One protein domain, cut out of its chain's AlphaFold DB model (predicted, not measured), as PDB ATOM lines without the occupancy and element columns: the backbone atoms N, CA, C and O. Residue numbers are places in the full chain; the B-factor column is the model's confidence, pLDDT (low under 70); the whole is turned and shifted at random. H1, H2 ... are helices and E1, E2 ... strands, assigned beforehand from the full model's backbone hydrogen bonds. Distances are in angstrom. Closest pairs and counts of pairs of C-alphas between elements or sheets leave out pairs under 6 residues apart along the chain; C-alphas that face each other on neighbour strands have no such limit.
ATOM      1  N   TYR A  32       7.920 -24.577  40.270       80.81
ATOM      2  CA  TYR A  32       9.128 -23.955  39.748       80.81
ATOM      3  C   TYR A  32       8.745 -22.764  38.878       80.81
ATOM      4  O   TYR A  32       7.711 -22.767  38.203       80.81
ATOM      5  N   VAL A  33       9.565 -21.723  38.919       81.38
ATOM      6  CA  VAL A  33       9.310 -20.464  38.228       81.38
ATOM      7  C   VAL A  33      10.521 -20.085  37.401       81.38
ATOM      8  O   VAL A  33      11.658 -20.162  37.870       81.38
ATOM      9  N   LYS A  34      10.247 -19.630  36.179       81.25
ATOM     10  CA  LYS A  34      11.204 -18.904  35.356       81.25
ATOM     11  C   LYS A  34      10.974 -17.407  35.526       81.25
ATOM     12  O   LYS A  34       9.868 -16.928  35.267       81.25
ATOM     13  N   VAL A  35      12.008 -16.694  35.957       79.12
ATOM     14  CA  VAL A  35      12.019 -15.233  36.044       79.12
ATOM     15  C   VAL A  35      12.479 -14.684  34.698       79.12
ATOM     16  O   VAL A  35      13.591 -14.965  34.248       79.12
ATOM     17  N   THR A  36      11.612 -13.929  34.035       78.81
ATOM     18  CA  THR A  36      11.943 -13.229  32.791       78.81
ATOM     19  C   THR A  36      11.993 -11.738  33.082       78.81
ATOM     20  O   THR A  36      10.987 -11.152  33.478       78.81
ATOM     21  N   LYS A  37      13.165 -11.124  32.897       78.12
ATOM     22  CA  LYS A  37      13.326  -9.675  33.037       78.12
ATOM     23  C   LYS A  37      12.768  -8.993  31.794       78.12
ATOM     24  O   LYS A  37      13.218  -9.271  30.679       78.12
ATOM     25  N   HIS A  38      11.773  -8.137  31.978       79.19
ATOM     26  CA  HIS A  38      11.259  -7.266  30.935       79.19
ATOM     27  C   HIS A  38      11.868  -5.885  31.110       79.19
ATOM     28  O   HIS A  38      11.764  -5.278  32.171       79.19
ATOM     29  N   GLU A  39      12.482  -5.392  30.043       78.94
ATOM     30  CA  GLU A  39      13.055  -4.058  30.001       78.94
ATOM     31  C   GLU A  39      12.365  -3.285  28.878       78.94
ATOM     32  O   GLU A  39      12.353  -3.717  27.716       78.94
ATOM     33  N   PHE A  40      11.750  -2.164  29.237       78.12
ATOM     34  CA  PHE A  40      11.081  -1.253  28.322       78.12
ATOM     35  C   PHE A  40      11.756   0.096  28.371       78.12
ATOM     36  O   PHE A  40      12.107   0.595  29.440       78.12
ATOM     37  N   VAL A  41      11.906   0.686  27.195       78.19
ATOM     38  CA  VAL A  41      12.541   1.983  27.049       78.19
ATOM     39  C   VAL A  41      11.678   2.863  26.164       78.19
ATOM     40  O   VAL A  41      11.098   2.405  25.173       78.19
ATOM     41  N   GLN A  42      11.563   4.126  26.550       78.19
ATOM     42  CA  GLN A  42      10.875   5.135  25.774       78.19
ATOM     43  C   GLN A  42      11.844   5.687  24.729       78.19
ATOM     44  O   GLN A  42      12.850   6.314  25.054       78.19
ATOM     45  N   VAL A  43      11.566   5.411  23.455       74.69
ATOM     46  CA  VAL A  43      12.448   5.803  22.353       74.69
ATOM     47  C   VAL A  43      11.625   6.431  21.237       74.69
ATOM     48  O   VAL A  43      10.485   6.038  20.979       74.69
ATOM     49  N   VAL A  44      12.196   7.433  20.573       72.00
ATOM     50  CA  VAL A  44      11.631   7.988  19.343       72.00
ATOM     51  C   VAL A  44      12.074   7.090  18.193       72.00
ATOM     52  O   VAL A  44      13.266   6.977  17.913       72.00
ATOM     53  N   ASP A  45      11.120   6.413  17.561       67.75
ATOM     54  CA  ASP A  45      11.396   5.575  16.397       67.75
ATOM     55  C   ASP A  45      11.748   6.478  15.199       67.75
ATOM     56  O   ASP A  45      10.898   7.279  14.794       67.75
ATOM     57  N   PRO A  46      12.957   6.374  14.613       64.31
ATOM     58  CA  PRO A  46      13.348   7.186  13.460       64.31
ATOM     59  C   PRO A  46      12.490   6.919  12.210       64.31
ATOM     60  O   PRO A  46      12.520   7.721  11.280       64.31
ATOM     61  N   ALA A  47      11.719   5.824  12.178       65.38
ATOM     62  CA  ALA A  47      10.781   5.503  11.100       65.38
ATOM     63  C   ALA A  47       9.336   5.991  11.358       65.38
ATOM     64  O   ALA A  47       8.471   5.805  10.501       65.38
ATOM     65  N   SER A  48       9.041   6.588  12.521       63.94
ATOM     66  CA  SER A  48       7.696   7.082  12.845       63.94
ATOM     67  C   SER A  48       7.490   8.513  12.346       63.94
ATOM     68  O   SER A  48       8.225   9.426  12.712       63.94
ATOM     69  N   VAL A  49       6.443   8.713  11.542       60.22
ATOM     70  CA  VAL A  49       6.081  10.001  10.916       60.22
ATOM     71  C   VAL A  49       5.677  11.063  11.953       60.22
ATOM     72  O   VAL A  49       5.828  12.254  11.703       60.22
ATOM     73  N   ASP A  50       5.229  10.641  13.141       66.69
ATOM     74  CA  ASP A  50       4.703  11.530  14.188       66.69
ATOM     75  C   ASP A  50       5.768  12.042  15.178       66.69
ATOM     76  O   ASP A  50       5.463  12.909  15.997       66.69
ATOM     77  N   GLY A  51       6.994  11.495  15.168       63.91
ATOM     78  CA  GLY A  51       8.083  11.907  16.073       63.91
ATOM     79  C   GLY A  51       7.797  11.735  17.577       63.91
ATOM     80  O   GLY A  51       8.534  12.261  18.411       63.91
ATOM     81  N   LYS A  52       6.728  11.019  17.949       72.56
ATOM     82  CA  LYS A  52       6.301  10.853  19.345       72.56
ATOM     83  C   LYS A  52       7.095   9.744  20.050       72.56
ATOM     84  O   LYS A  52       7.248   8.652  19.492       72.56
ATOM     85  N   PRO A  53       7.550   9.975  21.293       73.38
ATOM     86  CA  PRO A  53       8.264   8.970  22.067       73.38
ATOM     87  C   PRO A  53       7.323   7.815  22.429       73.38
ATOM     88  O   PRO A  53       6.287   8.025  23.064       73.38
ATOM     89  N   THR A  54       7.675   6.596  22.018       75.81
ATOM     90  CA  THR A  54       6.844   5.397  22.205       75.81
ATOM     91  C   THR A  54       7.571   4.390  23.092       75.81
ATOM     92  O   THR A  54       8.770   4.165  22.936       75.81
ATOM     93  N   TRP A  55       6.847   3.764  24.020       77.69
ATOM     94  CA  TRP A  55       7.380   2.682  24.847       77.69
ATOM     95  C   TRP A  55       7.552   1.414  24.014       77.69
ATOM     96  O   TRP A  55       6.582   0.898  23.456       77.69
ATOM     97  N   MET A  56       8.777   0.897  23.937       76.69
ATOM     98  CA  MET A  56       9.076  -0.355  23.241       76.69
ATOM     99  C   MET A  56       9.983  -1.252  24.094       76.69
ATOM    100  O   MET A  56      10.809  -0.743  24.857       76.69
ATOM    101  N   PRO A  57       9.878  -2.590  23.971       80.88
ATOM    102  CA  PRO A  57      10.828  -3.493  24.612       80.88
ATOM    103  C   PRO A  57      12.251  -3.231  24.105       80.88
ATOM    104  O   PRO A  57      12.449  -3.047  22.900       80.88
ATOM    105  N   ILE A  58      13.258  -3.303  24.980       76.75
ATOM    106  CA  ILE A  58      14.667  -3.055  24.609       76.75
ATOM    107  C   ILE A  58      15.134  -3.964  23.474       76.75
ATOM    108  O   ILE A  58      15.846  -3.519  22.576       76.75
ATOM    109  N   ALA A  59      14.704  -5.227  23.470       74.75
ATOM    110  CA  ALA A  59      15.031  -6.167  22.401       74.75
ATOM    111  C   ALA A  59      14.539  -5.674  21.027       74.75
ATOM    112  O   ALA A  59      15.253  -5.796  20.033       74.75
ATOM    113  N   VAL A  60      13.352  -5.061  20.980       77.81
ATOM    114  CA  VAL A  60      12.756  -4.506  19.757       77.81
ATOM    115  C   VAL A  60      13.437  -3.193  19.373       77.81
ATOM    116  O   VAL A  60      13.752  -2.990  18.203       77.81
ATOM    117  N   ALA A  61      13.728  -2.328  20.347       73.12
ATOM    118  CA  ALA A  61      14.439  -1.072  20.111       73.12
ATOM    119  C   ALA A  61      15.869  -1.308  19.579       73.12
ATOM    120  O   ALA A  61      16.306  -0.639  18.641       73.12
ATOM    121  N   ARG A  62      16.568  -2.326  20.105       73.75
ATOM    122  CA  ARG A  62      17.884  -2.765  19.616       73.75
ATOM    123  C   ARG A  62      17.794  -3.405  18.229       73.75
ATOM    124  O   ARG A  62      18.638  -3.122  17.387       73.75
ATOM    125  N   ALA A  63      16.767  -4.218  17.964       76.44
ATOM    126  CA  ALA A  63      16.540  -4.810  16.642       76.44
ATOM    127  C   ALA A  63      16.234  -3.758  15.559       76.44
ATOM    128  O   ALA A  63      16.605  -3.944  14.403       76.44
ATOM    129  N   LYS A  64      15.617  -2.631  15.937       75.44
ATOM    130  CA  LYS A  64      15.407  -1.462  15.068       75.44
ATOM    131  C   LYS A  64      16.649  -0.569  14.905       75.44
ATOM    132  O   LYS A  64      16.576   0.437  14.208       75.44
ATOM    133  N   GLY A  65      17.782  -0.917  15.520       70.06
ATOM    134  CA  GLY A  65      19.052  -0.205  15.348       70.06
ATOM    135  C   GLY A  65      19.138   1.148  16.061       70.06
ATOM    136  O   GLY A  65      19.952   1.985  15.674       70.06
ATOM    137  N   ILE A  66      18.320   1.394  17.089       71.50
ATOM    138  CA  ILE A  66      18.336   2.678  17.796       71.50
ATOM    139  C   ILE A  66      19.551   2.735  18.734       71.50
ATOM    140  O   ILE A  66      19.633   1.984  19.705       71.50
ATOM    141  N   ALA A  67      20.514   3.608  18.421       61.72
ATOM    142  CA  ALA A  67      21.829   3.639  19.070       61.72
ATOM    143  C   ALA A  67      21.826   4.255  20.483       61.72
ATOM    144  O   ALA A  67      22.610   3.841  21.334       61.72
ATOM    145  N   ASN A  68      20.930   5.212  20.748       68.38
ATOM    146  CA  ASN A  68      20.848   5.922  22.025       68.38
ATOM    147  C   ASN A  68      19.680   5.381  22.853       68.38
ATOM    148  O   ASN A  68      18.584   5.941  22.838       68.38
ATOM    149  N   LEU A  69      19.909   4.268  23.548       70.56
ATOM    150  CA  LEU A  69      18.943   3.711  24.493       70.56
ATOM    151  C   LEU A  69      19.131   4.365  25.874       70.56
ATOM    152  O   LEU A  69      20.251   4.343  26.392       70.56
ATOM    153  N   PRO A  70      18.071   4.927  26.482       72.75
ATOM    154  CA  PRO A  70      18.092   5.393  27.862       72.75
ATOM    155  C   PRO A  70      18.701   4.385  28.849       72.75
ATOM    156  O   PRO A  70      18.389   3.190  28.847       72.75
ATOM    157  N   ALA A  71      19.589   4.884  29.713       68.88
ATOM    158  CA  ALA A  71      20.297   4.074  30.701       68.88
ATOM    159  C   ALA A  71      19.338   3.468  31.744       68.88
ATOM    160  O   ALA A  71      18.289   4.044  32.051       68.88
ATOM    161  N   ALA A  72      19.714   2.313  32.302       61.53
ATOM    162  CA  ALA A  72      18.979   1.652  33.381       61.53
ATOM    163  C   ALA A  72      18.818   2.597  34.583       61.53
ATOM    164  O   ALA A  72      19.809   3.084  35.123       61.53
ATOM    165  N   GLY A  73      17.568   2.878  34.968       62.03
ATOM    166  CA  GLY A  73      17.227   3.803  36.059       62.03
ATOM    167  C   GLY A  73      16.894   5.240  35.632       62.03
ATOM    168  O   GLY A  73      16.595   6.066  36.492       62.03
ATOM    169  N   SER A  74      16.913   5.550  34.333       70.06
ATOM    170  CA  SER A  74      16.295   6.780  33.817       70.06
ATOM    171  C   SER A  74      14.757   6.685  33.875       70.06
ATOM    172  O   SER A  74      14.227   5.578  33.792       70.06
ATOM    173  N   PRO A  75      14.017   7.806  33.997       71.31
ATOM    174  CA  PRO A  75      12.545   7.791  33.960       71.31
ATOM    175  C   PRO A  75      11.981   7.180  32.665       71.31
ATOM    176  O   PRO A  75      10.862   6.677  32.656       71.31
ATOM    177  N   ASP A  76      12.800   7.146  31.614       74.31
ATOM    178  CA  ASP A  76      12.496   6.591  30.297       74.31
ATOM    179  C   ASP A  76      12.857   5.096  30.182       74.31
ATOM    180  O   ASP A  76      12.809   4.528  29.090       74.31
ATOM    181  N   HIS A  77      13.237   4.443  31.287       77.88
ATOM    182  CA  HIS A  77      13.612   3.032  31.352       77.88
ATOM    183  C   HIS A  77      12.886   2.339  32.511       77.88
ATOM    184  O   HIS A  77      13.174   2.568  33.685       77.88
ATOM    185  N   ILE A  78      11.985   1.415  32.178       79.38
ATOM    186  CA  ILE A  78      11.220   0.629  33.149       79.38
ATOM    187  C   ILE A  78      11.678  -0.825  33.078       79.38
ATOM    188  O   ILE A  78      11.694  -1.432  32.007       79.38
ATOM    189  N   THR A  79      12.020  -1.392  34.234       78.00
ATOM    190  CA  THR A  79      12.330  -2.817  34.370       78.00
ATOM    191  C   THR A  79      11.333  -3.473  35.310       78.00
ATOM    192  O   THR A  79      10.990  -2.916  36.355       78.00
ATOM    193  N   TRP A  80      10.839  -4.645  34.932       78.31
ATOM    194  CA  TRP A  80      10.071  -5.490  35.838       78.31
ATOM    195  C   TRP A  80      10.324  -6.958  35.544       78.31
ATOM    196  O   TRP A  80      10.563  -7.367  34.406       78.31
ATOM    197  N   ASP A  81      10.206  -7.765  36.586       81.50
ATOM    198  CA  ASP A  81      10.378  -9.201  36.494       81.50
ATOM    199  C   ASP A  81       9.007  -9.864  36.364       81.50
ATOM    200  O   ASP A  81       8.102  -9.612  37.166       81.50
ATOM    201  N   SER A  82       8.839 -10.720  35.356       78.62
ATOM    202  CA  SER A  82       7.671 -11.591  35.246       78.62
ATOM    203  C   SER A  82       8.027 -13.016  35.647       78.62
ATOM    204  O   SER A  82       9.084 -13.556  35.314       78.62
ATOM    205  N   GLU A  83       7.120 -13.638  36.390       81.62
ATOM    206  CA  GLU A  83       7.251 -15.020  36.821       81.62
ATOM    207  C   GLU A  83       6.303 -15.925  36.037       81.62
ATOM    208  O   GLU A  83       5.085 -15.903  36.259       81.62
ATOM    209  N   SER A  84       6.853 -16.788  35.186       80.12
ATOM    210  CA  SER A  84       6.086 -17.852  34.531       80.12
ATOM    211  C   SER A  84       6.292 -19.186  35.246       80.12
ATOM    212  O   SER A  84       7.431 -19.556  35.545       80.12
ATOM    213  N   SER A  85       5.210 -19.925  35.502       76.88
ATOM    214  CA  SER A  85       5.295 -21.291  36.024       76.88
ATOM    215  C   SER A  85       5.948 -22.209  34.997       76.88
ATOM    216  O   SER A  85       5.529 -22.234  33.840       76.88
ATOM    217  N   ILE A  86       6.941 -22.979  35.431       77.25
ATOM    218  CA  ILE A  86       7.603 -23.986  34.608       77.25
ATOM    219  C   ILE A  86       7.488 -25.364  35.240       77.25
ATOM    220  O   ILE A  86       7.300 -25.533  36.447       77.25
ATOM    221  N   THR A  87       7.628 -26.360  34.387       78.19
ATOM    222  CA  THR A  87       7.547 -27.753  34.766       78.19
ATOM    223  C   THR A  87       8.832 -28.240  35.440       78.19
ATOM    224  O   THR A  87       9.924 -27.748  35.164       78.19
ATOM    225  N   LYS A  88       8.735 -29.260  36.302       75.12
ATOM    226  CA  LYS A  88       9.907 -29.844  36.972       75.12
ATOM    227  C   LYS A  88      10.958 -30.350  35.978       75.12
ATOM    228  O   LYS A  88      12.141 -30.101  36.163       75.12
ATOM    229  N   ARG A  89      10.536 -31.017  34.897       73.81
ATOM    230  CA  ARG A  89      11.456 -31.526  33.869       73.81
ATOM    231  C   ARG A  89      12.290 -30.415  33.226       73.81
ATOM    232  O   ARG A  89      13.487 -30.602  33.057       73.81
ATOM    233  N   THR A  90      11.684 -29.282  32.875       74.31
ATOM    234  CA  THR A  90      12.419 -28.171  32.252       74.31
ATOM    235  C   THR A  90      13.360 -27.510  33.251       74.31
ATOM    236  O   THR A  90      14.497 -27.222  32.903       74.31
ATOM    237  N   HIS A  91      12.944 -27.367  34.511       73.31
ATOM    238  CA  HIS A  91      13.833 -26.920  35.584       73.31
ATOM    239  C   HIS A  91      15.057 -27.840  35.748       73.31
ATOM    240  O   HIS A  91      16.189 -27.363  35.817       73.31
ATOM    241  N   ASP A  92      14.844 -29.158  35.790       72.94
ATOM    242  CA  ASP A  92      15.924 -30.129  35.984       72.94
ATOM    243  C   ASP A  92      16.856 -30.199  34.764       72.94
ATOM    244  O   ASP A  92      18.067 -30.313  34.935       72.94
ATOM    245  N   GLN A  93      16.328 -30.063  33.543       74.56
ATOM    246  CA  GLN A  93      17.133 -29.971  32.319       74.56
ATOM    247  C   GLN A  93      18.010 -28.715  32.302       74.56
ATOM    248  O   GLN A  93      19.213 -28.823  32.091       74.56
ATOM    249  N   GLU A  94      17.437 -27.547  32.591       72.50
ATOM    250  CA  GLU A  94      18.163 -26.269  32.578       72.50
ATOM    251  C   GLU A  94      19.218 -26.197  33.688       72.50
ATOM    252  O   GLU A  94      20.316 -25.683  33.480       72.50
ATOM    253  N   ARG A  95      18.949 -26.811  34.848       68.31
ATOM    254  CA  ARG A  95      19.948 -26.962  35.915       68.31
ATOM    255  C   ARG A  95      21.175 -27.766  35.462       68.31
ATOM    256  O   ARG A  95      22.267 -27.518  35.969       68.31
ATOM    257  N   LEU A  96      20.998 -28.725  34.550       70.50
ATOM    258  CA  LEU A  96      22.072 -29.572  34.023       70.50
ATOM    259  C   LEU A  96      22.815 -28.920  32.846       70.50
ATOM    260  O   LEU A  96      24.018 -29.129  32.715       70.50
ATOM    261  N   THR A  97      22.130 -28.145  31.998       72.00
ATOM    262  CA  THR A  97      22.714 -27.547  30.782       72.00
ATOM    263  C   THR A  97      23.325 -26.163  31.004       72.00
ATOM    264  O   THR A  97      24.357 -25.860  30.408       72.00
ATOM    265  N   ALA A  98      22.720 -25.321  31.847       68.56
ATOM    266  CA  ALA A  98      23.195 -23.971  32.143       68.56
ATOM    267  C   ALA A  98      22.726 -23.536  33.548       68.56
ATOM    268  O   ALA A  98      21.631 -22.986  33.690       68.56
ATOM    269  N   PRO A  99      23.530 -23.756  34.607       67.50
ATOM    270  CA  PRO A  99      23.118 -23.456  35.972       67.50
ATOM    271  C   PRO A  99      23.031 -21.940  36.198       67.50
ATOM    272  O   PRO A  99      23.988 -21.303  36.631       67.50
ATOM    273  N   ASN A 100      21.863 -21.364  35.912       68.38
ATOM    274  CA  ASN A 100      21.521 -19.983  36.227       68.38
ATOM    275  C   ASN A 100      20.455 -19.947  37.343       68.38
ATOM    276  O   ASN A 100      19.253 -19.960  37.051       68.38
ATOM    277  N   PRO A 101      20.869 -19.930  38.625       64.75
ATOM    278  CA  PRO A 101      19.957 -20.048  39.764       64.75
ATOM    279  C   PRO A 101      19.020 -18.843  39.933       64.75
ATOM    280  O   PRO A 101      17.995 -18.959  40.600       64.75
ATOM    281  N   GLU A 102      19.338 -17.690  39.331       66.19
ATOM    282  CA  GLU A 102      18.475 -16.503  39.388       66.19
ATOM    283  C   GLU A 102      17.290 -16.586  38.421       66.19
ATOM    284  O   GLU A 102      16.209 -16.075  38.712       66.19
ATOM    285  N   GLN A 103      17.474 -17.254  37.279       71.12
ATOM    286  CA  GLN A 103      16.447 -17.368  36.248       71.12
ATOM    287  C   GLN A 103      15.470 -18.510  36.529       71.12
ATOM    288  O   GLN A 103      14.286 -18.378  36.229       71.12
ATOM    289  N   TYR A 104      15.947 -19.609  37.114       75.75
ATOM    290  CA  TYR A 104      15.149 -20.795  37.411       75.75
ATOM    291  C   TYR A 104      15.135 -21.039  38.915       75.75
ATOM    292  O   TYR A 104      16.113 -21.522  39.482       75.75
ATOM    293  N   ARG A 105      14.018 -20.697  39.567       77.38
ATOM    294  CA  ARG A 105      13.901 -20.770  41.027       77.38
ATOM    295  C   ARG A 105      12.710 -21.591  41.489       77.38
ATOM    296  O   ARG A 105      11.639 -21.594  40.882       77.38
ATOM    297  N   PHE A 106      12.892 -22.251  42.624       79.38
ATOM    298  CA  PHE A 106      11.803 -22.852  43.377       79.38
ATOM    299  C   PHE A 106      10.977 -21.753  44.058       79.38
ATOM    300  O   PHE A 106      11.527 -20.901  44.758       79.38
ATOM    301  N   SER A 107       9.657 -21.761  43.856       81.88
ATOM    302  CA  SER A 107       8.764 -20.777  44.472       81.88
ATOM    303  C   SER A 107       8.081 -21.371  45.696       81.88
ATOM    304  O   SER A 107       7.187 -22.215  45.591       81.88
TER     305      SER A 107
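This is residues 32 to 107 of the 349 residues of an uncharacterized protein of Phycisphaeraceae bacterium (UniProt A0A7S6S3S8). A long ribbon of two strands, E1 and E3, joins two small heads: E2 and H1 at one end, H2 and E4 at the other. The 76 printed residues make a loose rod, radius of gyration of the C-alphas 16.5 A, spans 48 by 21 by 18 A. The order is E1, E2, H1, E3, H2, E4, with four strands in a branched, antiparallel, strongly twisted sheet and two helices; the class is mixed.

E1, residues 32 to 43, forms a hairpin with E2, residues 54 to 57; N 41 and O 56, within hydrogen-bond range, are 3.0 A apart. H1, residues 58 to 63, is on the sheet over E2, at a height of 6.4 A; its closest C-alpha to E1 is Ile 58, 5.5 A from that of Phe 40. E3, residues 77 to 86, is on the other side of E1 from E2; N 38 and O 80 are 2.8 A apart. H2, residues 88 to 97, is on the same face as H1 but apart from it. E4, residues 104 to 106, pairs with E1 at N 33 and O 105, 2.9 A. Every O i to N i+4 pair in H1 and H2 is within hydrogen-bond range.

E1 runs 34.6 A from C-alpha 32 at (9.128, -23.955, 39.748), E3 27.9 A and H2 14.4 A. E4 ends at C-alpha 106, (11.803, -22.852, 43.377).

The C-alphas of Asp 50 and Leu 96, farthest apart, are 48.8 A apart. The printed part has no cut; the link H1 to E3 is long. Residues 45 to 51 and 98 to 102 are among those under pLDDT 70.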